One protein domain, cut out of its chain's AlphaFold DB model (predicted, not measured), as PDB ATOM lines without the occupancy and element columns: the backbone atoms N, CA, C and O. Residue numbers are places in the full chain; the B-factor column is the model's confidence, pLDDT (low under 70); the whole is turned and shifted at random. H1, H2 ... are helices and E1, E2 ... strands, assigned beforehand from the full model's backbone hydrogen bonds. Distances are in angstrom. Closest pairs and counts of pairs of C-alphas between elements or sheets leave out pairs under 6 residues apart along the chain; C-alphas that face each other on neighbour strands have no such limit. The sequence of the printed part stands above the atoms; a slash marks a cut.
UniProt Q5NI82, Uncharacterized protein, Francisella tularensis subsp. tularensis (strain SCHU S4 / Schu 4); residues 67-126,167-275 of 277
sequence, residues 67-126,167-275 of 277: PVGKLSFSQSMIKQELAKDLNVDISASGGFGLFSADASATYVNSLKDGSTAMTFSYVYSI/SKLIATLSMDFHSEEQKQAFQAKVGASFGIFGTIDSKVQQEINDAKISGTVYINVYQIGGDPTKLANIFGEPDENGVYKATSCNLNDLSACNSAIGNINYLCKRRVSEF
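Overview. This is residues 67 to 126 and 167 to 275 of the 277 residues of an uncharacterized protein of Francisella tularensis subsp. tularensis (strain SCHU S4 / Schu 4) (UniProt Q5NI82). A twisted, curled sheet of five strands has the long helix H7 running along one face and the short helical hairpin H1 and H2 on the other, with H3, H4 and H5 gathered round the end of the sheet where E3 ends. The printed part has 169 residues, with seven named helices and five named strands in the order E1 H1 H2 E2 E3 H3 H4 H5 E4 H6 E5 H7. The sheet's order is E1 E2 E3 E4 E5, all antiparallel, and the class is mixed, helices and strands. The whole is compact, with a radius of gyration of the C-alphas of 16.4 A and spans of 45 by 44 by 33 A.

Along the chain. E1, residues 68 to 77, begins at C-alpha 68 at (39.510, 29.040, 3.257) and bends by 91 degrees at residue 74. H1 is residues 79 to 85 and H2 residues 103 to 110. E2, residues 117 to 126, is 29.9 A long, and E3, residues 167 to 177, is 32.2 A, with C-alpha 177 at (38.048, 60.943, -16.014). H3 is residues 180 to 189, H4 191 to 194 and H5 202 to 210. E4, residues 215 to 224, is 29.5 A long. H6, residues 232 to 235, and E5, residues 248 to 250, are short. H7, residues 255 to 275, is 30.6 A long and ends at C-alpha 275 at (41.411, 34.366, 11.859).

Arrangement. In the sheet N 70 and O 125 of E1 and E2 are 2.8 A apart, N 120 and O 173 of E2 and E3 2.8 A, N 172 and O 220 of E3 and E4 2.8 A, and N 217 and O 249 of E4 and E5 2.8 A, each within hydrogen-bond range. There are three layers, helices on both faces of the sheet: H3 and H7 on one face, H1 and H2 on the other. H7 runs along the strands at a height over the sheet of 9.4 A. H1 and H2 touch, closest at the C-alphas of Ala 83 and Val 108, 6.3 A, at a shallow tilt of 15 degrees, opposite ways. H3 stands up from the sheet, its line rising 49 degrees. H3 and H5 are close but not clearly touching, the C-alphas of Lys 189 and Glu 207 being closest at 6.9 A. H4 is not on the sheet. H6 only grazes the sheet and touches residues 260 to 267 of H7, closest at the C-alphas of Phe 235 and Ala 260, 5.5 A. Every O i to N i+4 pair is within hydrogen-bond range in H1, H2, H3 and H5, and 16 of 17 in H7; H4 and H6 are too short for such a pair.

Size, cuts and confidence. The C-alphas of Leu 98 and Asp 210, 46.9 A apart, are the two farthest apart. Residues 127 to 166 are not printed, and C-alphas 126 and 167 are 5.5 A apart across the cut. The links H1 to H2 and H6 to E5 are long. The mean pLDDT of the printed part is 74.6; 46 residues are under 70, among them residues 89 to 102 and 268 to 275.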
ATOM      1  N   PRO A  67      37.468  26.741   7.034       77.12
ATOM      2  CA  PRO A  67      37.396  27.974   6.266       77.12
ATOM      3  C   PRO A  67      38.661  28.181   5.428       77.12
ATOM      4  O   PRO A  67      39.783  28.002   5.898       77.12
ATOM      5  N   VAL A  68      38.466  28.631   4.193       76.62
ATOM      6  CA  VAL A  68      39.510  29.040   3.257       76.62
ATOM      7  C   VAL A  68      39.498  30.561   3.145       76.62
ATOM      8  O   VAL A  68      38.482  31.171   2.805       76.62
ATOM      9  N   GLY A  69      40.642  31.181   3.432       76.38
ATOM     10  CA  GLY A  69      40.883  32.598   3.178       76.38
ATOM     11  C   GLY A  69      41.476  32.802   1.786       76.38
ATOM     12  O   GLY A  69      42.509  32.220   1.463       76.38
ATOM     13  N   LYS A  70      40.856  33.654   0.970       72.94
ATOM     14  CA  LYS A  70      41.369  34.078  -0.334       72.94
ATOM     15  C   LYS A  70      41.504  35.595  -0.359       72.94
ATOM     16  O   LYS A  70      40.570  36.324  -0.033       72.94
ATOM     17  N   LEU A  71      42.678  36.057  -0.770       70.12
ATOM     18  CA  LEU A  71      42.979  37.463  -0.995       70.12
ATOM     19  C   LEU A  71      43.694  37.589  -2.337       70.12
ATOM     20  O   LEU A  71      44.789  37.055  -2.505       70.12
ATOM     21  N   SER A  72      43.072  38.269  -3.295       64.06
ATOM     22  CA  SER A  72      43.627  38.445  -4.638       64.06
ATOM     23  C   SER A  72      43.877  39.930  -4.901       64.06
ATOM     24  O   SER A  72      42.963  40.661  -5.259       64.06
ATOM     25  N   PHE A  73      45.125  40.374  -4.701       55.44
ATOM     26  CA  PHE A  73      45.564  41.753  -4.983       55.44
ATOM     27  C   PHE A  73      46.134  41.951  -6.394       55.44
ATOM     28  O   PHE A  73      46.254  43.082  -6.841       55.44
ATOM     29  N   SER A  74      46.523  40.876  -7.080       47.62
ATOM     30  CA  SER A  74      47.131  40.918  -8.420       47.62
ATOM     31  C   SER A  74      46.117  40.807  -9.562       47.62
ATOM     32  O   SER A  74      46.493  40.842 -10.727       47.62
ATOM     33  N   GLN A  75      44.840  40.624  -9.226       53.94
ATOM     34  CA  GLN A  75      43.733  40.468 -10.163       53.94
ATOM     35  C   GLN A  75      42.655  41.468  -9.758       53.94
ATOM     36  O   GLN A  75      41.646  41.099  -9.157       53.94
ATOM     37  N   SER A  76      42.920  42.756  -9.982       64.25
ATOM     38  CA  SER A  76      41.894  43.784  -9.848       64.25
ATOM     39  C   SER A  76      40.725  43.424 -10.765       64.25
ATOM     40  O   SER A  76      40.924  43.305 -11.973       64.25
ATOM     41  N   MET A  77      39.532  43.242 -10.205       73.19
ATOM     42  CA  MET A  77      38.351  42.862 -10.975       73.19
ATOM     43  C   MET A  77      37.711  44.096 -11.606       73.19
ATOM     44  O   MET A  77      37.415  45.067 -10.900       73.19
ATOM     45  N   ILE A  78      37.444  44.047 -12.909       79.88
ATOM     46  CA  ILE A  78      36.565  45.036 -13.553       79.88
ATOM     47  C   ILE A  78      35.102  44.783 -13.155       79.88
ATOM     48  O   ILE A  78      34.765  43.723 -12.620       79.88
ATOM     49  N   LYS A  79      34.203  45.743 -13.407       84.00
ATOM     50  CA  LYS A  79      32.790  45.673 -12.980       84.00
ATOM     51  C   LYS A  79      32.109  44.356 -13.379       84.00
ATOM     52  O   LYS A  79      31.386  43.776 -12.575       84.00
ATOM     53  N   GLN A  80      32.368  43.869 -14.589       80.81
ATOM     54  CA  GLN A  80      31.805  42.635 -15.138       80.81
ATOM     55  C   GLN A  80      32.310  41.392 -14.389       80.81
ATOM     56  O   GLN A  80      31.532  40.488 -14.091       80.81
ATOM     57  N   GLU A  81      33.599  41.354 -14.045       81.38
ATOM     58  CA  GLU A  81      34.198  40.260 -13.273       81.38
ATOM     59  C   GLU A  81      33.702  40.262 -11.829       81.38
ATOM     60  O   GLU A  81      33.331  39.209 -11.312       81.38
ATOM     61  N   LEU A  82      33.620  41.443 -11.204       83.00
ATOM     62  CA  LEU A  82      33.057  41.587  -9.865       83.00
ATOM     63  C   LEU A  82      31.595  41.134  -9.841       83.00
ATOM     64  O   LEU A  82      31.187  40.410  -8.940       83.00
ATOM     65  N   ALA A  83      30.798  41.536 -10.827       80.44
ATOM     66  CA  ALA A  83      29.411  41.111 -10.914       80.44
ATOM     67  C   ALA A  83      29.285  39.606 -11.080       80.44
ATOM     68  O   ALA A  83      28.463  38.995 -10.407       80.44
ATOM     69  N   LYS A  84      30.147  38.989 -11.893       78.88
ATOM     70  CA  LYS A  84      30.214  37.534 -12.008       78.88
ATOM     71  C   LYS A  84      30.595  36.873 -10.676       78.88
ATOM     72  O   LYS A  84      29.940  35.906 -10.298       78.88
ATOM     73  N   ASP A  85      31.579  37.397  -9.938       78.69
ATOM     74  CA  ASP A  85      31.947  36.894  -8.597       78.69
ATOM     75  C   ASP A  85      30.797  37.038  -7.584       78.69
ATOM     76  O   ASP A  85      30.570  36.162  -6.744       78.69
ATOM     77  N   LEU A  86      30.026  38.118  -7.704       76.12
ATOM     78  CA  LEU A  86      28.828  38.391  -6.912       76.12
ATOM     79  C   LEU A  86      27.558  37.744  -7.475       76.12
ATOM     80  O   LEU A  86      26.498  37.876  -6.873       76.12
ATOM     81  N   ASN A  87      27.661  37.011  -8.588       70.19
ATOM     82  CA  ASN A  87      26.553  36.355  -9.292       70.19
ATOM     83  C   ASN A  87      25.409  37.310  -9.674       70.19
ATOM     84  O   ASN A  87      24.245  36.917  -9.762       70.19
ATOM     85  N   VAL A  88      25.759  38.568  -9.928       71.81
ATOM     86  CA  VAL A  88      24.882  39.611 -10.447       71.81
ATOM     87  C   VAL A  88      24.887  39.534 -11.972       71.81
ATOM     88  O   VAL A  88      25.937  39.616 -12.608       71.81
ATOM     89  N   ASP A  89      23.703  39.407 -12.564       64.12
ATOM     90  CA  ASP A  89      23.530  39.478 -14.013       64.12
ATOM     91  C   ASP A  89      23.412  40.948 -14.456       64.12
ATOM     92  O   ASP A  89      22.382  41.584 -14.240       64.12
ATOM     93  N   ILE A  90      24.480  41.504 -15.043       60.44
ATOM     94  CA  ILE A  90      24.486  42.882 -15.582       60.44
ATOM     95  C   ILE A  90      23.815  42.953 -16.971       60.44
ATOM     96  O   ILE A  90      23.432  44.032 -17.419       60.44
ATOM     97  N   SER A  91      23.659  41.829 -17.677       55.19
ATOM     98  CA  SER A  91      23.231  41.819 -19.085       55.19
ATOM     99  C   SER A  91      21.723  42.009 -19.287       55.19
ATOM    100  O   SER A  91      21.277  42.312 -20.395       55.19
ATOM    101  N   ALA A  92      20.932  41.895 -18.220       49.22
ATOM    102  CA  ALA A  92      19.487  42.065 -18.258       49.22
ATOM    103  C   ALA A  92      19.083  43.551 -18.186       49.22
ATOM    104  O   ALA A  92      18.586  44.033 -17.171       49.22
ATOM    105  N   SER A  93      19.235  44.288 -19.286       38.91
ATOM    106  CA  SER A  93      18.772  45.681 -19.421       38.91
ATOM    107  C   SER A  93      17.240  45.843 -19.525       38.91
ATOM    108  O   SER A  93      16.760  46.932 -19.824       38.91
ATOM    109  N   GLY A  94      16.447  44.794 -19.271       37.00
ATOM    110  CA  GLY A  94      15.012  44.802 -19.585       37.00
ATOM    111  C   GLY A  94      14.141  43.775 -18.865       37.00
ATOM    112  O   GLY A  94      13.122  43.362 -19.411       37.00
ATOM    113  N   GLY A  95      14.488  43.353 -17.651       34.94
ATOM    114  CA  GLY A  95      13.600  42.499 -16.868       34.94
ATOM    115  C   GLY A  95      14.005  42.458 -15.408       34.94
ATOM    116  O   GLY A  95      15.166  42.205 -15.100       34.94
ATOM    117  N   PHE A  96      13.044  42.692 -14.516       36.97
ATOM    118  CA  PHE A  96      13.160  42.434 -13.083       36.97
ATOM    119  C   PHE A  96      13.391  40.932 -12.854       36.97
ATOM    120  O   PHE A  96      12.477  40.176 -12.536       36.97
ATOM    121  N   GLY A  97      14.624  40.478 -13.064       41.16
ATOM    122  CA  GLY A  97      15.081  39.186 -12.589       41.16
ATOM    123  C   GLY A  97      15.210  39.229 -11.069       41.16
ATOM    124  O   GLY A  97      15.513  40.281 -10.497       41.16
ATOM    125  N   LEU A  98      15.040  38.068 -10.440       44.16
ATOM    126  CA  LEU A  98      15.093  37.792  -8.995       44.16
ATOM    127  C   LEU A  98      16.193  38.469  -8.176       44.16
ATOM    128  O   LEU A  98      16.124  38.530  -6.953       44.16
ATOM    129  N   PHE A  99      17.236  38.894  -8.873       46.59
ATOM    130  CA  PHE A  99      18.538  39.257  -8.348       46.59
ATOM    131  C   PHE A  99      18.830  40.756  -8.511       46.59
ATOM    132  O   PHE A  99      19.778  41.252  -7.917       46.59
ATOM    133  N   SER A 100      18.013  41.496  -9.275       43.84
ATOM    134  CA  SER A 100      18.194  42.939  -9.529       43.84
ATOM    135  C   SER A 100      17.891  43.829  -8.313       43.84
ATOM    136  O   SER A 100      18.345  44.969  -8.264       43.84
ATOM    137  N   ALA A 101      17.175  43.291  -7.318       48.59
ATOM    138  CA  ALA A 101      16.844  43.963  -6.061       48.59
ATOM    139  C   ALA A 101      17.795  43.613  -4.896       48.59
ATOM    140  O   ALA A 101      17.603  44.128  -3.795       48.59
ATOM    141  N   ASP A 102      18.807  42.757  -5.110       66.38
ATOM    142  CA  ASP A 102      19.782  42.423  -4.065       66.38
ATOM    143  C   ASP A 102      20.753  43.589  -3.796       66.38
ATOM    144  O   ASP A 102      21.066  44.403  -4.670       66.38
ATOM    145  N   ALA A 103      21.275  43.671  -2.574       71.44
ATOM    146  CA  ALA A 103      22.203  44.706  -2.135       71.44
ATOM    147  C   ALA A 103      23.515  44.613  -2.921       71.44
ATOM    148  O   ALA A 103      24.130  45.637  -3.213       71.44
ATOM    149  N   SER A 104      23.903  43.404  -3.340       77.06
ATOM    150  CA  SER A 104      25.080  43.182  -4.178       77.06
ATOM    151  C   SER A 104      24.847  43.690  -5.600       77.06
ATOM    152  O   SER A 104      25.734  44.317  -6.170       77.06
ATOM    153  N   ALA A 105      23.642  43.502  -6.151       76.00
ATOM    154  CA  ALA A 105      23.267  44.075  -7.443       76.00
ATOM    155  C   ALA A 105      23.202  45.605  -7.382       76.00
ATOM    156  O   ALA A 105      23.755  46.276  -8.249       76.00
ATOM    157  N   THR A 106      22.614  46.161  -6.320       80.62
ATOM    158  CA  THR A 106      22.595  47.609  -6.061       80.62
ATOM    159  C   THR A 106      24.012  48.172  -5.970       80.62
ATOM    160  O   THR A 106      24.322  49.170  -6.620       80.62
ATOM    161  N   TYR A 107      24.896  47.501  -5.224       84.81
ATOM    162  CA  TYR A 107      26.299  47.882  -5.108       84.81
ATOM    163  C   TYR A 107      26.999  47.867  -6.469       84.81
ATOM    164  O   TYR A 107      27.512  48.897  -6.895       84.81
ATOM    165  N   VAL A 108      26.959  46.745  -7.196       84.69
ATOM    166  CA  VAL A 108      27.579  46.616  -8.526       84.69
ATOM    167  C   VAL A 108      27.042  47.665  -9.498       84.69
ATOM    168  O   VAL A 108      27.817  48.288 -10.223       84.69
ATOM    169  N   ASN A 109      25.730  47.904  -9.500       83.50
ATOM    170  CA  ASN A 109      25.103  48.892 -10.374       83.50
ATOM    171  C   ASN A 109      25.516  50.327 -10.034       83.50
ATOM    172  O   ASN A 109      25.652  51.131 -10.952       83.50
ATOM    173  N   SER A 110      25.786  50.629  -8.759       84.38
ATOM    174  CA  SER A 110      26.286  51.941  -8.325       84.38
ATOM    175  C   SER A 110      27.719  52.243  -8.787       84.38
ATOM    176  O   SER A 110      28.117  53.407  -8.842       84.38
ATOM    177  N   LEU A 111      28.499  51.216  -9.147       86.12
ATOM    178  CA  LEU A 111      29.871  51.392  -9.612       86.12
ATOM    179  C   LEU A 111      29.897  52.022 -11.006       86.12
ATOM    180  O   LEU A 111      29.255  51.527 -11.944       86.12
ATOM    181  N   LYS A 112      30.687  53.090 -11.149       83.12
ATOM    182  CA  LYS A 112      30.864  53.805 -12.417       83.12
ATOM    183  C   LYS A 112      31.691  52.974 -13.399       83.12
ATOM    184  O   LYS A 112      32.811  52.569 -13.095       83.12
ATOM    185  N   ASP A 113      31.153  52.755 -14.588       82.19
ATOM    186  CA  ASP A 113      31.858  52.141 -15.714       82.19
ATOM    187  C   ASP A 113      31.241  52.695 -17.004       82.19
ATOM    188  O   ASP A 113      30.017  52.773 -17.108       82.19
ATOM    189  N   GLY A 114      32.060  53.168 -17.944       85.12
ATOM    190  CA  GLY A 114      31.578  53.887 -19.132       85.12
ATOM    191  C   GLY A 114      32.705  54.518 -19.947       85.12
ATOM    192  O   GLY A 114      33.874  54.246 -19.691       85.12
ATOM    193  N   SER A 115      32.391  55.374 -20.922       88.75
ATOM    194  CA  SER A 115      33.410  56.015 -21.778       88.75
ATOM    195  C   SER A 115      34.400  56.880 -20.989       88.75
ATOM    196  O   SER A 115      35.587  56.877 -21.292       88.75
ATOM    197  N   THR A 116      33.953  57.538 -19.918       91.56
ATOM    198  CA  THR A 116      34.796  58.387 -19.057       91.56
ATOM    199  C   THR A 116      35.082  57.778 -17.690       91.56
ATOM    200  O   THR A 116      35.708  58.421 -16.860       91.56
ATOM    201  N   ALA A 117      34.640  56.550 -17.420       89.94
ATOM    202  CA  ALA A 117      34.787  55.942 -16.104       89.94
ATOM    203  C   ALA A 117      35.391  54.545 -16.178       89.94
ATOM    204  O   ALA A 117      35.184  53.804 -17.142       89.94
ATOM    205  N   MET A 118      36.126  54.173 -15.137       86.00
ATOM    206  CA  MET A 118      36.599  52.807 -14.950       86.00
ATOM    207  C   MET A 118      36.561  52.427 -13.478       86.00
ATOM    208  O   MET A 118      36.696  53.279 -12.602       86.00
ATOM    209  N   THR A 119      36.420  51.136 -13.210       85.75
ATOM    210  CA  THR A 119      36.364  50.621 -11.848       85.75
ATOM    211  C   THR A 119      37.272  49.410 -11.680       85.75
ATOM    212  O   THR A 119      37.255  48.500 -12.506       85.75
ATOM    213  N   PHE A 120      38.008  49.388 -10.570       82.75
ATOM    214  CA  PHE A 120      38.830  48.274 -10.115       82.75
ATOM    215  C   PHE A 120      38.371  47.815  -8.742       82.75
ATOM    216  O   PHE A 120      38.261  48.627  -7.826       82.75
ATOM    217  N   SER A 121      38.136  46.518  -8.577       83.00
ATOM    218  CA  SER A 121      37.672  45.945  -7.314       83.00
ATOM    219  C   SER A 121      38.627  44.890  -6.780       83.00
ATOM    220  O   SER A 121      39.177  44.087  -7.529       83.00
ATOM    221  N   TYR A 122      38.779  44.878  -5.463       79.69
ATOM    222  CA  TYR A 122      39.606  43.943  -4.719       79.69
ATOM    223  C   TYR A 122      38.720  43.181  -3.764       79.69
ATOM    224  O   TYR A 122      37.994  43.776  -2.968       79.69
ATOM    225  N   VAL A 123      38.787  41.859  -3.859       81.12
ATOM    226  CA  VAL A 123      37.928  40.969  -3.091       81.12
ATOM    227  C   VAL A 123      38.785  40.197  -2.103       81.12
ATOM    228  O   VAL A 123      39.688  39.442  -2.473       81.12
ATOM    229  N   TYR A 124      38.478  40.394  -0.829       80.88
ATOM    230  CA  TYR A 124      38.928  39.540   0.252       80.88
ATOM    231  C   TYR A 124      37.767  38.668   0.705       80.88
ATOM    232  O   TYR A 124      36.678  39.171   0.973       80.88
ATOM    233  N   SER A 125      37.980  37.363   0.816       80.69
ATOM    234  CA  SER A 125      36.934  36.439   1.239       80.69
ATOM    235  C   SER A 125      37.468  35.404   2.211       80.69
ATOM    236  O   SER A 125      38.514  34.808   1.970       80.69
ATOM    237  N   ILE A 126      36.712  35.144   3.269       78.06
ATOM    238  CA  ILE A 126      36.893  33.974   4.128       78.06
ATOM    239  C   ILE A 126      35.621  33.157   3.998       78.06
ATOM    240  O   ILE A 126      34.547  33.644   4.356       78.06
ATOM    241  N   SER A 167      32.376  35.491   4.932       76.94
ATOM    242  CA  SER A 167      32.303  36.918   4.662       76.94
ATOM    243  C   SER A 167      33.176  37.294   3.476       76.94
ATOM    244  O   SER A 167      34.293  36.792   3.338       76.94
ATOM    245  N   LYS A 168      32.680  38.226   2.667       80.00
ATOM    246  CA  LYS A 168      33.431  38.909   1.618       80.00
ATOM    247  C   LYS A 168      33.531  40.391   1.961       80.00
ATOM    248  O   LYS A 168      32.557  40.997   2.401       80.00
ATOM    249  N   LEU A 169      34.699  40.964   1.738       82.69
ATOM    250  CA  LEU A 169      34.968  42.388   1.803       82.69
ATOM    251  C   LEU A 169      35.471  42.814   0.429       82.69
ATOM    252  O   LEU A 169      36.437  42.252  -0.084       82.69
ATOM    253  N   ILE A 170      34.785  43.776  -0.167       84.81
ATOM    254  CA  ILE A 170      35.052  44.264  -1.512       84.81
ATOM    255  C   ILE A 170      35.420  45.732  -1.386       84.81
ATOM    256  O   ILE A 170      34.599  46.528  -0.946       84.81
ATOM    257  N   ALA A 171      36.648  46.079  -1.750       84.50
ATOM    258  CA  ALA A 171      37.101  47.460  -1.843       84.50
ATOM    259  C   ALA A 171      37.246  47.830  -3.316       84.50
ATOM    260  O   ALA A 171      37.909  47.129  -4.078       84.50
ATOM    261  N   THR A 172      36.629  48.927  -3.721       85.44
ATOM    262  CA  THR A 172      36.510  49.322  -5.115       85.44
ATOM    263  C   THR A 172      37.022  50.742  -5.314       85.44
ATOM    264  O   THR A 172      36.561  51.668  -4.653       85.44
ATOM    265  N   LEU A 173      37.949  50.913  -6.256       85.12
ATOM    266  CA  LEU A 173      38.369  52.204  -6.793       85.12
ATOM    267  C   LEU A 173      37.591  52.482  -8.074       85.12
ATOM    268  O   LEU A 173      37.794  51.800  -9.077       85.12
ATOM    269  N   SER A 174      36.743  53.500  -8.056       87.88
ATOM    270  CA  SER A 174      36.110  54.033  -9.259       87.88
ATOM    271  C   SER A 174      36.808  55.323  -9.655       87.88
ATOM    272  O   SER A 174      36.955  56.220  -8.834       87.88
ATOM    273  N   MET A 175      37.230  55.436 -10.905       87.81
ATOM    274  CA  MET A 175      37.846  56.643 -11.444       87.81
ATOM    275  C   MET A 175      36.932  57.246 -12.495       87.81
ATOM    276  O   MET A 175      36.436  56.539 -13.373       87.81
ATOM    277  N   ASP A 176      36.710  58.547 -12.370       92.00
ATOM    278  CA  ASP A 176      35.914  59.364 -13.273       92.00
ATOM    279  C   ASP A 176      36.846  60.376 -13.935       92.00
ATOM    280  O   ASP A 176      37.347  61.298 -13.284       92.00
ATOM    281  N   PHE A 177      37.153  60.134 -15.202       93.12
ATOM    282  CA  PHE A 177      38.048  60.943 -16.014       93.12
ATOM    283  C   PHE A 177      37.291  62.119 -16.617       93.12
ATOM    284  O   PHE A 177      36.092  62.047 -16.876       93.12
ATOM    285  N   HIS A 178      38.008  63.201 -16.905       93.50
ATOM    286  CA  HIS A 178      37.392  64.363 -17.543       93.50
ATOM    287  C   HIS A 178      36.904  64.076 -18.975       93.50
ATOM    288  O   HIS A 178      35.955  64.704 -19.437       93.50
ATOM    289  N   SER A 179      37.542  63.134 -19.679       93.56
ATOM    290  CA  SER A 179      37.153  62.729 -21.031       93.56
ATOM    291  C   SER A 179      37.502  61.270 -21.329       93.56
ATOM    292  O   SER A 179      38.264  60.627 -20.598       93.56
ATOM    293  N   GLU A 180      36.949  60.745 -22.422       94.12
ATOM    294  CA  GLU A 180      37.241  59.391 -22.900       94.12
ATOM    295  C   GLU A 180      38.704  59.251 -23.341       94.12
ATOM    296  O   GLU A 180      39.356  58.257 -23.026       94.12
ATOM    297  N   GLU A 181      39.269  60.279 -23.974       93.25
ATOM    298  CA  GLU A 181      40.676  60.298 -24.384       93.25
ATOM    299  C   GLU A 181      41.604  60.204 -23.169       93.25
ATOM    300  O   GLU A 181      42.619  59.508 -23.213       93.25
ATOM    301  N   GLN A 182      41.248  60.856 -22.057       91.94
ATOM    302  CA  GLN A 182      42.019  60.763 -20.817       91.94
ATOM    303  C   GLN A 182      41.925  59.375 -20.182       91.94
ATOM    304  O   GLN A 182      42.941  58.864 -19.706       91.94
ATOM    305  N   LYS A 183      40.753  58.724 -20.226       90.88
ATOM    306  CA  LYS A 183      40.614  57.321 -19.810       90.88
ATOM    307  C   LYS A 183      41.508  56.410 -20.654       90.88
ATOM    308  O   LYS A 183      42.232  55.581 -20.104       90.88
ATOM    309  N   GLN A 184      41.480  56.563 -21.977       89.69
ATOM    310  CA  GLN A 184      42.297  55.756 -22.887       89.69
ATOM    311  C   GLN A 184      43.797  55.989 -22.645       89.69
ATOM    312  O   GLN A 184      44.566  55.030 -22.564       89.69
ATOM    313  N   ALA A 185      44.211  57.244 -22.442       89.12
ATOM    314  CA  ALA A 185      45.587  57.590 -22.091       89.12
ATOM    315  C   ALA A 185      46.016  56.963 -20.755       89.12
ATOM    316  O   ALA A 185      47.124  56.433 -20.657       89.12
ATOM    317  N   PHE A 186      45.133  56.969 -19.752       87.25
ATOM    318  CA  PHE A 186      45.370  56.302 -18.474       87.25
ATOM    319  C   PHE A 186      45.538  54.792 -18.648       87.25
ATOM    320  O   PHE A 186      46.507  54.221 -18.156       87.25
ATOM    321  N   GLN A 187      44.645  54.128 -19.382       85.06
ATOM    322  CA  GLN A 187      44.737  52.684 -19.614       85.06
ATOM    323  C   GLN A 187      46.023  52.296 -20.352       85.06
ATOM    324  O   GLN A 187      46.655  51.310 -19.983       85.06
ATOM    325  N   ALA A 188      46.428  53.087 -21.349       84.12
ATOM    326  CA  ALA A 188      47.618  52.823 -22.150       84.12
ATOM    327  C   ALA A 188      48.930  53.038 -21.381       84.12
ATOM    328  O   ALA A 188      49.889  52.302 -21.598       84.12
ATOM    329  N   LYS A 189      48.987  54.057 -20.513       80.81
ATOM    330  CA  LYS A 189      50.228  54.461 -19.833       80.81
ATOM    331  C   LYS A 189      50.347  53.924 -18.411       80.81
ATOM    332  O   LYS A 189      51.435  53.554 -18.007       80.81
ATOM    333  N   VAL A 190      49.228  53.851 -17.691       74.94
ATOM    334  CA  VAL A 190      49.185  53.665 -16.230       74.94
ATOM    335  C   VAL A 190      48.480  52.364 -15.829       74.94
ATOM    336  O   VAL A 190      48.776  51.788 -14.782       74.94
ATOM    337  N   GLY A 191      47.553  51.864 -16.655       68.94
ATOM    338  CA  GLY A 191      46.620  50.788 -16.294       68.94
ATOM    339  C   GLY A 191      47.268  49.507 -15.751       68.94
ATOM    340  O   GLY A 191      46.753  48.924 -14.800       68.94
ATOM    341  N   ALA A 192      48.418  49.098 -16.296       65.19
ATOM    342  CA  ALA A 192      49.148  47.915 -15.828       65.19
ATOM    343  C   ALA A 192      49.800  48.122 -14.446       65.19
ATOM    344  O   ALA A 192      49.795  47.211 -13.619       65.19
ATOM    345  N   SER A 193      50.315  49.325 -14.183       64.38
ATOM    346  CA  SER A 193      50.945  49.705 -12.913       64.38
ATOM    347  C   SER A 193      49.908  49.926 -11.804       64.38
ATOM    348  O   SER A 193      50.167  49.632 -10.640       64.38
ATOM    349  N   PHE A 194      48.710  50.398 -12.166       64.12
ATOM    350  CA  PHE A 194      47.621  50.700 -11.231       64.12
ATOM    351  C   PHE A 194      46.832  49.464 -10.763       64.12
ATOM    352  O   PHE A 194      46.236  49.480  -9.686       64.12
ATOM    353  N   GLY A 195      46.824  48.378 -11.548       56.62
ATOM    354  CA  GLY A 195      46.089  47.135 -11.253       56.62
ATOM    355  C   GLY A 195      46.576  46.355 -10.021       56.62
ATOM    356  O   GLY A 195      45.991  45.337  -9.658       56.62
ATOM    357  N   ILE A 196      47.637  46.828  -9.361       56.56
ATOM    358  CA  ILE A 196      48.162  46.277  -8.115       56.56
ATOM    359  C   ILE A 196      47.879  47.313  -7.017       56.56
ATOM    360  O   ILE A 196      48.593  48.305  -6.915       56.56
ATOM    361  N   PHE A 197      46.877  47.084  -6.153       55.31
ATOM    362  CA  PHE A 197      46.476  47.972  -5.031       55.31
ATOM    363  C   PHE A 197      47.562  48.235  -3.973       55.31
ATOM    364  O   PHE A 197      47.249  48.644  -2.858       55.31
ATOM    365  N   GLY A 198      48.829  47.929  -4.244       52.72
ATOM    366  CA  GLY A 198      49.914  48.001  -3.275       52.72
ATOM    367  C   GLY A 198      50.203  49.427  -2.825       52.72
ATOM    368  O   GLY A 198      50.369  49.645  -1.629       52.72
ATOM    369  N   THR A 199      50.217  50.375  -3.764       57.91
ATOM    370  CA  THR A 199      50.413  51.817  -3.541       57.91
ATOM    371  C   THR A 199      50.378  52.501  -4.901       57.91
ATOM    372  O   THR A 199      51.020  52.013  -5.829       57.91
ATOM    373  N   ILE A 200      49.700  53.642  -5.017       65.50
ATOM    374  CA  ILE A 200      49.929  54.555  -6.138       65.50
ATOM    375  C   ILE A 200      51.290  55.179  -5.847       65.50
ATOM    376  O   ILE A 200      51.405  56.089  -5.020       65.50
ATOM    377  N   ASP A 201      52.334  54.593  -6.419       69.06
ATOM    378  CA  ASP A 201      53.693  55.058  -6.202       69.06
ATOM    379  C   ASP A 201      53.956  56.369  -6.963       69.06
ATOM    380  O   ASP A 201      53.145  56.853  -7.761       69.06
ATOM    381  N   SER A 202      55.107  56.984  -6.699       71.19
ATOM    382  CA  SER A 202      55.478  58.248  -7.336       71.19
ATOM    383  C   SER A 202      55.587  58.146  -8.859       71.19
ATOM    384  O   SER A 202      55.464  59.167  -9.529       71.19
ATOM    385  N   LYS A 203      55.807  56.945  -9.418       75.88
ATOM    386  CA  LYS A 203      55.885  56.738 -10.870       75.88
ATOM    387  C   LYS A 203      54.502  56.805 -11.495       75.88
ATOM    388  O   LYS A 203      54.329  57.512 -12.478       75.88
ATOM    389  N   VAL A 204      53.509  56.164 -10.877       79.06
ATOM    390  CA  VAL A 204      52.105  56.272 -11.296       79.06
ATOM    391  C   VAL A 204      51.642  57.732 -11.266       79.06
ATOM    392  O   VAL A 204      51.052  58.211 -12.231       79.06
ATOM    393  N   GLN A 205      51.954  58.472 -10.194       81.50
ATOM    394  CA  GLN A 205      51.602  59.895 -10.110       81.50
ATOM    395  C   GLN A 205      52.314  60.729 -11.187       81.50
ATOM    396  O   GLN A 205      51.711  61.632 -11.767       81.50
ATOM    397  N   GLN A 206      53.581  60.423 -11.470       82.88
ATOM    398  CA  GLN A 206      54.336  61.085 -12.525       82.88
ATOM    399  C   GLN A 206      53.722  60.820 -13.905       82.88
ATOM    400  O   GLN A 206      53.506  61.767 -14.652       82.88
ATOM    401  N   GLU A 207      53.374  59.575 -14.232       84.38
ATOM    402  CA  GLU A 207      52.756  59.230 -15.518       84.38
ATOM    403  C   GLU A 207      51.401  59.920 -15.717       84.38
ATOM    404  O   GLU A 207      51.108  60.391 -16.819       84.38
ATOM    405  N   ILE A 208      50.596  60.027 -14.654       86.06
ATOM    406  CA  ILE A 208      49.332  60.779 -14.661       86.06
ATOM    407  C   ILE A 208      49.590  62.256 -14.980       86.06
ATOM    408  O   ILE A 208      48.948  62.814 -15.875       86.06
ATOM    409  N   ASN A 209      50.565  62.866 -14.301       86.00
ATOM    410  CA  ASN A 209      50.912  64.276 -14.474       86.00
ATOM    411  C   ASN A 209      51.504  64.560 -15.867       86.00
ATOM    412  O   ASN A 209      51.077  65.502 -16.538       86.00
ATOM    413  N   ASP A 210      52.431  63.723 -16.335       85.69
ATOM    414  CA  ASP A 210      53.089  63.844 -17.644       85.69
ATOM    415  C   ASP A 210      52.081  63.687 -18.790       85.69
ATOM    416  O   ASP A 210      52.149  64.379 -19.809       85.69
ATOM    417  N   ALA A 211      51.100  62.798 -18.618       85.19
ATOM    418  CA  ALA A 211      50.006  62.616 -19.560       85.19
ATOM    419  C   ALA A 211      48.871  63.643 -19.394       85.19
ATOM    420  O   ALA A 211      47.928  63.609 -20.185       85.19
ATOM    421  N   LYS A 212      48.962  64.554 -18.412       88.94
ATOM    422  CA  LYS A 212      47.933  65.551 -18.068       88.94
ATOM    423  C   LYS A 212      46.547  64.923 -17.870       88.94
ATOM    424  O   LYS A 212      45.533  65.494 -18.275       88.94
ATOM    425  N   ILE A 213      46.511  63.728 -17.286       89.12
ATOM    426  CA  ILE A 213      45.273  62.997 -17.015       89.12
ATOM    427  C   ILE A 213      44.624  63.608 -15.780       89.12
ATOM    428  O   ILE A 213      45.253  63.733 -14.741       89.12
ATOM    429  N   SER A 214      43.349  63.958 -15.876       90.88
ATOM    430  CA  SER A 214      42.594  64.584 -14.796       90.88
ATOM    431  C   SER A 214      41.312  63.813 -14.506       90.88
ATOM    432  O   SER A 214      40.691  63.227 -15.394       90.88
ATOM    433  N   GLY A 215      40.897  63.819 -13.245       89.81
ATOM    434  CA  GLY A 215      39.693  63.120 -12.831       89.81
ATOM    435  C   GLY A 215      39.595  62.966 -11.325       89.81
ATOM    436  O   GLY A 215      40.420  63.485 -10.569       89.81
ATOM    437  N   THR A 216      38.559  62.259 -10.897       90.50
ATOM    438  CA  THR A 216      38.280  61.983  -9.488       90.50
ATOM    439  C   THR A 216      38.279  60.485  -9.246       90.50
ATOM    440  O   THR A 216      37.632  59.729  -9.967       90.50
ATOM    441  N   VAL A 217      38.990  60.064  -8.212       86.94
ATOM    442  CA  VAL A 217      38.981  58.699  -7.697       86.94
ATOM    443  C   VAL A 217      38.002  58.631  -6.536       86.94
ATOM    444  O   VAL A 217      37.986  59.522  -5.692       86.94
ATOM    445  N   TYR A 218      37.214  57.568  -6.474       87.12
ATOM    446  CA  TYR A 218      36.271  57.250  -5.412       87.12
ATOM    447  C   TYR A 218      36.613  55.874  -4.847       87.12
ATOM    448  O   TYR A 218      36.844  54.934  -5.606       87.12
ATOM    449  N   ILE A 219      36.620  55.749  -3.524       85.38
ATOM    450  CA  ILE A 219      36.822  54.494  -2.805       85.38
ATOM    451  C   ILE A 219      35.486  54.075  -2.208       85.38
ATOM    452  O   ILE A 219      34.953  54.738  -1.321       85.38
ATOM    453  N   ASN A 220      34.971  52.947  -2.678       85.88
ATOM    454  CA  ASN A 220      33.768  52.318  -2.157       85.88
ATOM    455  C   ASN A 220      34.155  51.014  -1.467       85.88
ATOM    456  O   ASN A 220      35.039  50.301  -1.936       85.88
ATOM    457  N   VAL A 221      33.504  50.688  -0.353       84.25
ATOM    458  CA  VAL A 221      33.706  49.402   0.316       84.25
ATOM    459  C   VAL A 221      32.352  48.770   0.594       84.25
ATOM    460  O   VAL A 221      31.448  49.416   1.120       84.25
ATOM    461  N   TYR A 222      32.226  47.495   0.254       84.88
ATOM    462  CA  TYR A 222      31.035  46.692   0.470       84.88
ATOM    463  C   TYR A 222      31.392  45.403   1.198       84.88
ATOM    464  O   TYR A 222      32.421  44.780   0.937       84.88
ATOM    465  N   GLN A 223      30.539  45.000   2.134       79.75
ATOM    466  CA  GLN A 223      30.746  43.807   2.942       79.75
ATOM    467  C   GLN A 223      29.526  42.899   2.858       79.75
ATOM    468  O   GLN A 223      28.396  43.321   3.106       79.75
ATOM    469  N   ILE A 224      29.785  41.622   2.596       78.06
ATOM    470  CA  ILE A 224      28.813  40.539   2.706       78.06
ATOM    471  C   ILE A 224      29.254  39.646   3.863       78.06
ATOM    472  O   ILE A 224      30.433  39.316   3.980       78.06
ATOM    473  N   GLY A 225      28.330  39.238   4.730       72.88
ATOM    474  CA  GLY A 225      28.695  38.483   5.930       72.88
ATOM    475  C   GLY A 225      29.303  39.359   7.035       72.88
ATOM    476  O   GLY A 225      29.375  40.581   6.917       72.88
ATOM    477  N   GLY A 226      29.751  38.739   8.129       71.81
ATOM    478  CA  GLY A 226      30.449  39.429   9.227       71.81
ATOM    479  C   GLY A 226      29.612  40.471   9.990       71.81
ATOM    480  O   GLY A 226      28.382  40.444   9.967       71.81
ATOM    481  N   ASP A 227      30.298  41.372  10.696       72.94
ATOM    482  CA  ASP A 227      29.695  42.476  11.456       72.94
ATOM    483  C   ASP A 227      29.809  43.795  10.662       72.94
ATOM    484  O   ASP A 227      30.905  44.359  10.601       72.94
ATOM    485  N   PRO A 228      28.724  44.283  10.032       70.75
ATOM    486  CA  PRO A 228      28.763  45.485   9.198       70.75
ATOM    487  C   PRO A 228      28.934  46.778  10.008       70.75
ATOM    488  O   PRO A 228      29.355  47.784   9.448       70.75
ATOM    489  N   THR A 229      28.667  46.769  11.322       73.69
ATOM    490  CA  THR A 229      28.844  47.964  12.174       73.69
ATOM    491  C   THR A 229      30.310  48.376  12.299       73.69
ATOM    492  O   THR A 229      30.619  49.517  12.625       73.69
ATOM    493  N   LYS A 230      31.226  47.452  11.986       78.06
ATOM    494  CA  LYS A 230      32.676  47.658  12.020       78.06
ATOM    495  C   LYS A 230      33.267  47.988  10.651       78.06
ATOM    496  O   LYS A 230      34.488  48.095  10.558       78.06
ATOM    497  N   LEU A 231      32.446  48.111   9.604       79.00
ATOM    498  CA  LEU A 231      32.929  48.323   8.238       79.00
ATOM    499  C   LEU A 231      33.684  49.645   8.105       79.00
ATOM    500  O   LEU A 231      34.767  49.666   7.536       79.00
ATOM    501  N   ALA A 232      33.153  50.727   8.678       78.25
ATOM    502  CA  ALA A 232      33.748  52.058   8.563       78.25
ATOM    503  C   ALA A 232      35.181  52.128   9.130       78.25
ATOM    504  O   ALA A 232      36.025  52.840   8.592       78.25
ATOM    505  N   ASN A 233      35.502  51.283  10.117       77.62
ATOM    506  CA  ASN A 233      36.850  51.163  10.686       77.62
ATOM    507  C   ASN A 233      37.907  50.737   9.652       77.62
ATOM    508  O   ASN A 233      39.099  50.831   9.936       77.62
ATOM    509  N   ILE A 234      37.501  50.271   8.462       76.75
ATOM    510  CA  ILE A 234      38.421  49.961   7.365       76.75
ATOM    511  C   ILE A 234      39.217  51.185   6.888       76.75
ATOM    512  O   ILE A 234      40.343  51.049   6.414       76.75
ATOM    513  N   PHE A 235      38.657  52.383   7.053       76.19
ATOM    514  CA  PHE A 235      39.300  53.633   6.661       76.19
ATOM    515  C   PHE A 235      40.227  54.206   7.746       76.19
ATOM    516  O   PHE A 235      40.914  55.200   7.503       76.19
ATOM    517  N   GLY A 236      40.318  53.552   8.908       73.94
ATOM    518  CA  GLY A 236      41.046  54.026  10.086       73.94
ATOM    519  C   GLY A 236      40.121  54.660  11.125       73.94
ATOM    520  O   GLY A 236      38.904  54.482  11.072       73.94
ATOM    521  N   GLU A 237      40.704  55.369  12.091       72.75
ATOM    522  CA  GLU A 237      39.935  56.152  13.060       72.75
ATOM    523  C   GLU A 237      39.363  57.406  12.384       72.75
ATOM    524  O   GLU A 237      40.053  58.018  11.557       72.75
ATOM    525  N   PRO A 238      38.105  57.772  12.686       69.69
ATOM    526  CA  PRO A 238      37.566  59.046  12.246       69.69
ATOM    527  C   PRO A 238      38.342  60.198  12.897       69.69
ATOM    528  O   PRO A 238      38.953  60.031  13.955       69.69
ATOM    529  N   ASP A 239      38.318  61.367  12.267       69.50
ATOM    530  CA  ASP A 239      38.833  62.584  12.886       69.50
ATOM    531  C   ASP A 239      37.999  63.005  14.115       69.50
ATOM    532  O   ASP A 239      36.997  62.377  14.469       69.50
ATOM    533  N   GLU A 240      38.408  64.093  14.771       73.25
ATOM    534  CA  GLU A 240      37.732  64.642  15.958       73.25
ATOM    535  C   GLU A 240      36.243  64.977  15.721       73.25
ATOM    536  O   GLU A 240      35.477  65.084  16.679       73.25
ATOM    537  N   ASN A 241      35.811  65.091  14.458       70.69
ATOM    538  CA  ASN A 241      34.435  65.376  14.056       70.69
ATOM    539  C   ASN A 241      33.660  64.122  13.613       70.69
ATOM    540  O   ASN A 241      32.521  64.233  13.154       70.69
ATOM    541  N   GLY A 242      34.245  62.927  13.731       62.75
ATOM    542  CA  GLY A 242      33.605  61.680  13.312       62.75
ATOM    543  C   GLY A 242      33.704  61.399  11.808       62.75
ATOM    544  O   GLY A 242      32.999  60.515  11.313       62.75
ATOM    545  N   VAL A 243      34.551  62.122  11.065       62.94
ATOM    546  CA  VAL A 243      34.691  61.981   9.609       62.94
ATOM    547  C   VAL A 243      35.855  61.045   9.276       62.94
ATOM    548  O   VAL A 243      36.990  61.239   9.706       62.94
ATOM    549  N   TYR A 244      35.584  60.006   8.487       66.38
ATOM    550  CA  TYR A 244      36.612  59.076   8.009       66.38
ATOM    551  C   TYR A 244      37.448  59.697   6.878       66.38
ATOM    552  O   TYR A 244      36.933  60.468   6.066       66.38
ATOM    553  N   LYS A 245      38.742  59.339   6.808       61.81
ATOM    554  CA  LYS A 245      39.666  59.828   5.766       61.81
ATOM    555  C   LYS A 245      39.091  59.595   4.366       61.81
ATOM    556  O   LYS A 245      38.536  58.534   4.091       61.81
ATOM    557  N   ALA A 246      39.235  60.618   3.524       61.66
ATOM    558  CA  ALA A 246      38.458  60.839   2.310       61.66
ATOM    559  C   ALA A 246      38.211  59.576   1.466       61.66
ATOM    560  O   ALA A 246      39.136  58.900   1.015       61.66
ATOM    561  N   THR A 247      36.934  59.322   1.185       69.69
ATOM    562  CA  THR A 247      36.453  58.302   0.244       69.69
ATOM    563  C   THR A 247      36.616  58.739  -1.215       69.69
ATOM    564  O   THR A 247      36.101  58.080  -2.115       69.69
ATOM    565  N   SER A 248      37.297  59.858  -1.474       81.25
ATOM    566  CA  SER A 248      37.647  60.326  -2.811       81.25
ATOM    567  C   SER A 248      38.920  61.180  -2.814       81.25
ATOM    568  O   SER A 248      39.319  61.737  -1.793       81.25
ATOM    569  N   CYS A 249      39.573  61.279  -3.970       85.94
ATOM    570  CA  CYS A 249      40.730  62.145  -4.198       85.94
ATOM    571  C   CYS A 249      40.831  62.541  -5.681       85.94
ATOM    572  O   CYS A 249      40.135  61.985  -6.532       85.94
ATOM    573  N   ASN A 250      41.689  63.509  -6.007       87.12
ATOM    574  CA  ASN A 250      41.945  63.901  -7.394       87.12
ATOM    575  C   ASN A 250      43.008  62.977  -8.011       87.12
ATOM    576  O   ASN A 250      43.959  62.613  -7.332       87.12
ATOM    577  N   LEU A 251      42.909  62.637  -9.299       84.50
ATOM    578  CA  LEU A 251      43.962  61.859  -9.975       84.50
ATOM    579  C   LEU A 251      45.333  62.561  -9.952       84.50
ATOM    580  O   LEU A 251      46.363  61.897  -9.899       84.50
ATOM    581  N   ASN A 252      45.356  63.893  -9.920       83.06
ATOM    582  CA  ASN A 252      46.580  64.693  -9.822       83.06
ATOM    583  C   ASN A 252      47.142  64.789  -8.390       83.06
ATOM    584  O   ASN A 252      48.261  65.262  -8.208       83.06
ATOM    585  N   ASP A 253      46.373  64.367  -7.381       84.62
ATOM    586  CA  ASP A 253      46.814  64.281  -5.986       84.62
ATOM    587  C   ASP A 253      46.141  63.094  -5.285       84.62
ATOM    588  O   ASP A 253      45.045  63.180  -4.716       84.62
ATOM    589  N   LEU A 254      46.839  61.961  -5.331       79.69
ATOM    590  CA  LEU A 254      46.359  60.681  -4.822       79.69
ATOM    591  C   LEU A 254      46.721  60.449  -3.346       79.69
ATOM    592  O   LEU A 254      46.488  59.358  -2.825       79.69
ATOM    593  N   SER A 255      47.265  61.450  -2.645       79.81
ATOM    594  CA  SER A 255      47.753  61.324  -1.260       79.81
ATOM    595  C   SER A 255      46.681  60.827  -0.277       79.81
ATOM    596  O   SER A 255      46.928  59.911   0.523       79.81
ATOM    597  N   ALA A 256      45.463  61.366  -0.378       78.25
ATOM    598  CA  ALA A 256      44.330  60.963   0.449       78.25
ATOM    599  C   ALA A 256      43.886  59.517   0.154       78.25
ATOM    600  O   ALA A 256      43.729  58.722   1.086       78.25
ATOM    601  N   CYS A 257      43.783  59.137  -1.126       81.44
ATOM    602  CA  CYS A 257      43.449  57.762  -1.506       81.44
ATOM    603  C   CYS A 257      44.541  56.770  -1.101       81.44
ATOM    604  O   CYS A 257      44.219  55.693  -0.615       81.44
ATOM    605  N   ASN A 258      45.820  57.131  -1.228       79.31
ATOM    606  CA  ASN A 258      46.940  56.295  -0.794       79.31
ATOM    607  C   ASN A 258      46.877  55.978   0.702       79.31
ATOM    608  O   ASN A 258      47.132  54.844   1.104       79.31
ATOM    609  N   SER A 259      46.477  56.951   1.520       77.56
ATOM    610  CA  SER A 259      46.279  56.737   2.956       77.56
ATOM    611  C   SER A 259      45.134  55.755   3.235       77.56
ATOM    612  O   SER A 259      45.292  54.829   4.031       77.56
ATOM    613  N   ALA A 260      43.995  55.913   2.552       78.94
ATOM    614  CA  ALA A 260      42.848  55.015   2.688       78.94
ATOM    615  C   ALA A 260      43.159  53.589   2.187       78.94
ATOM    616  O   ALA A 260      42.886  52.613   2.883       78.94
ATOM    617  N   ILE A 261      43.801  53.467   1.022       77.56
ATOM    618  CA  ILE A 261      44.272  52.203   0.438       77.56
ATOM    619  C   ILE A 261      45.260  51.504   1.378       77.56
ATOM    620  O   ILE A 261      45.137  50.303   1.624       77.56
ATOM    621  N   GLY A 262      46.207  52.252   1.953       77.06
ATOM    622  CA  GLY A 262      47.159  51.737   2.935       77.06
ATOM    623  C   GLY A 262      46.468  51.120   4.154       77.06
ATOM    624  O   GLY A 262      46.807  50.002   4.548       77.06
ATOM    625  N   ASN A 263      45.448  51.793   4.696       76.69
ATOM    626  CA  ASN A 263      44.654  51.292   5.823       76.69
ATOM    627  C   ASN A 263      43.859  50.029   5.462       76.69
ATOM    628  O   ASN A 263      43.901  49.043   6.204       76.69
ATOM    629  N   ILE A 264      43.205  50.021   4.295       76.38
ATOM    630  CA  ILE A 264      42.483  48.855   3.768       76.38
ATOM    631  C   ILE A 264      43.437  47.660   3.646       76.38
ATOM    632  O   ILE A 264      43.154  46.578   4.161       76.38
ATOM    633  N   ASN A 265      44.608  47.861   3.036       73.81
ATOM    634  CA  ASN A 265      45.622  46.822   2.874       73.81
ATOM    635  C   ASN A 265      46.139  46.296   4.212       73.81
ATOM    636  O   ASN A 265      46.286  45.082   4.382       73.81
ATOM    637  N   TYR A 266      46.419  47.191   5.159       74.31
ATOM    638  CA  TYR A 266      46.880  46.823   6.493       74.31
ATOM    639  C   TYR A 266      45.840  45.965   7.221       74.31
ATOM    640  O   TYR A 266      46.179  44.900   7.740       74.31
ATOM    641  N   LEU A 267      44.568  46.366   7.204       71.50
ATOM    642  CA  LEU A 267      43.496  45.636   7.880       71.50
ATOM    643  C   LEU A 267      43.179  44.301   7.209       71.50
ATOM    644  O   LEU A 267      43.018  43.305   7.916       71.50
ATOM    645  N   CYS A 268      43.170  44.245   5.874       67.62
ATOM    646  CA  CYS A 268      43.034  42.989   5.137       67.62
ATOM    647  C   CYS A 268      44.164  42.014   5.494       67.62
ATOM    648  O   CYS A 268      43.896  40.844   5.743       67.62
ATOM    649  N   LYS A 269      45.417  42.476   5.609       66.69
ATOM    650  CA  LYS A 269      46.555  41.625   6.013       66.69
ATOM    651  C   LYS A 269      46.518  41.229   7.492       66.69
ATOM    652  O   LYS A 269      46.830  40.089   7.823       66.69
ATOM    653  N   ARG A 270      46.137  42.137   8.396       65.00
ATOM    654  CA  ARG A 270      46.141  41.866   9.843       65.00
ATOM    655  C   ARG A 270      44.990  40.960  10.265       65.00
ATOM    656  O   ARG A 270      45.202  40.037  11.046       65.00
ATOM    657  N   ARG A 271      43.791  41.148   9.709       60.59
ATOM    658  CA  ARG A 271      42.651  40.270  10.014       60.59
ATOM    659  C   ARG A 271      42.822  38.855   9.455       60.59
ATOM    660  O   ARG A 271      42.287  37.933  10.057       60.59
ATOM    661  N   VAL A 272      43.641  38.650   8.415       47.44
ATOM    662  CA  VAL A 272      44.103  37.300   8.027       47.44
ATOM    663  C   VAL A 272      44.822  36.617   9.199       47.44
ATOM    664  O   VAL A 272      44.585  35.444   9.449       47.44
ATOM    665  N   SER A 273      45.650  37.339   9.962       36.28
ATOM    666  CA  SER A 273      46.380  36.761  11.103       36.28
ATOM    667  C   SER A 273      45.515  36.506  12.345       36.28
ATOM    668  O   SER A 273      45.801  35.581  13.098       36.28
ATOM    669  N   GLU A 274      44.437  37.275  12.537       36.81
ATOM    670  CA  GLU A 274      43.499  37.116  13.664       36.81
ATOM    671  C   GLU A 274      42.463  35.990  13.436       36.81
ATOM    672  O   GLU A 274      41.844  35.543  14.393       36.81
ATOM    673  N   PHE A 275      42.287  35.505  12.198       33.88
ATOM    674  CA  PHE A 275      41.411  34.366  11.859       33.88
ATOM    675  C   PHE A 275      42.151  33.019  11.715       33.88
ATOM    676  O   PHE A 275      41.500  31.979  11.640       33.88
TER     677      PHE A 275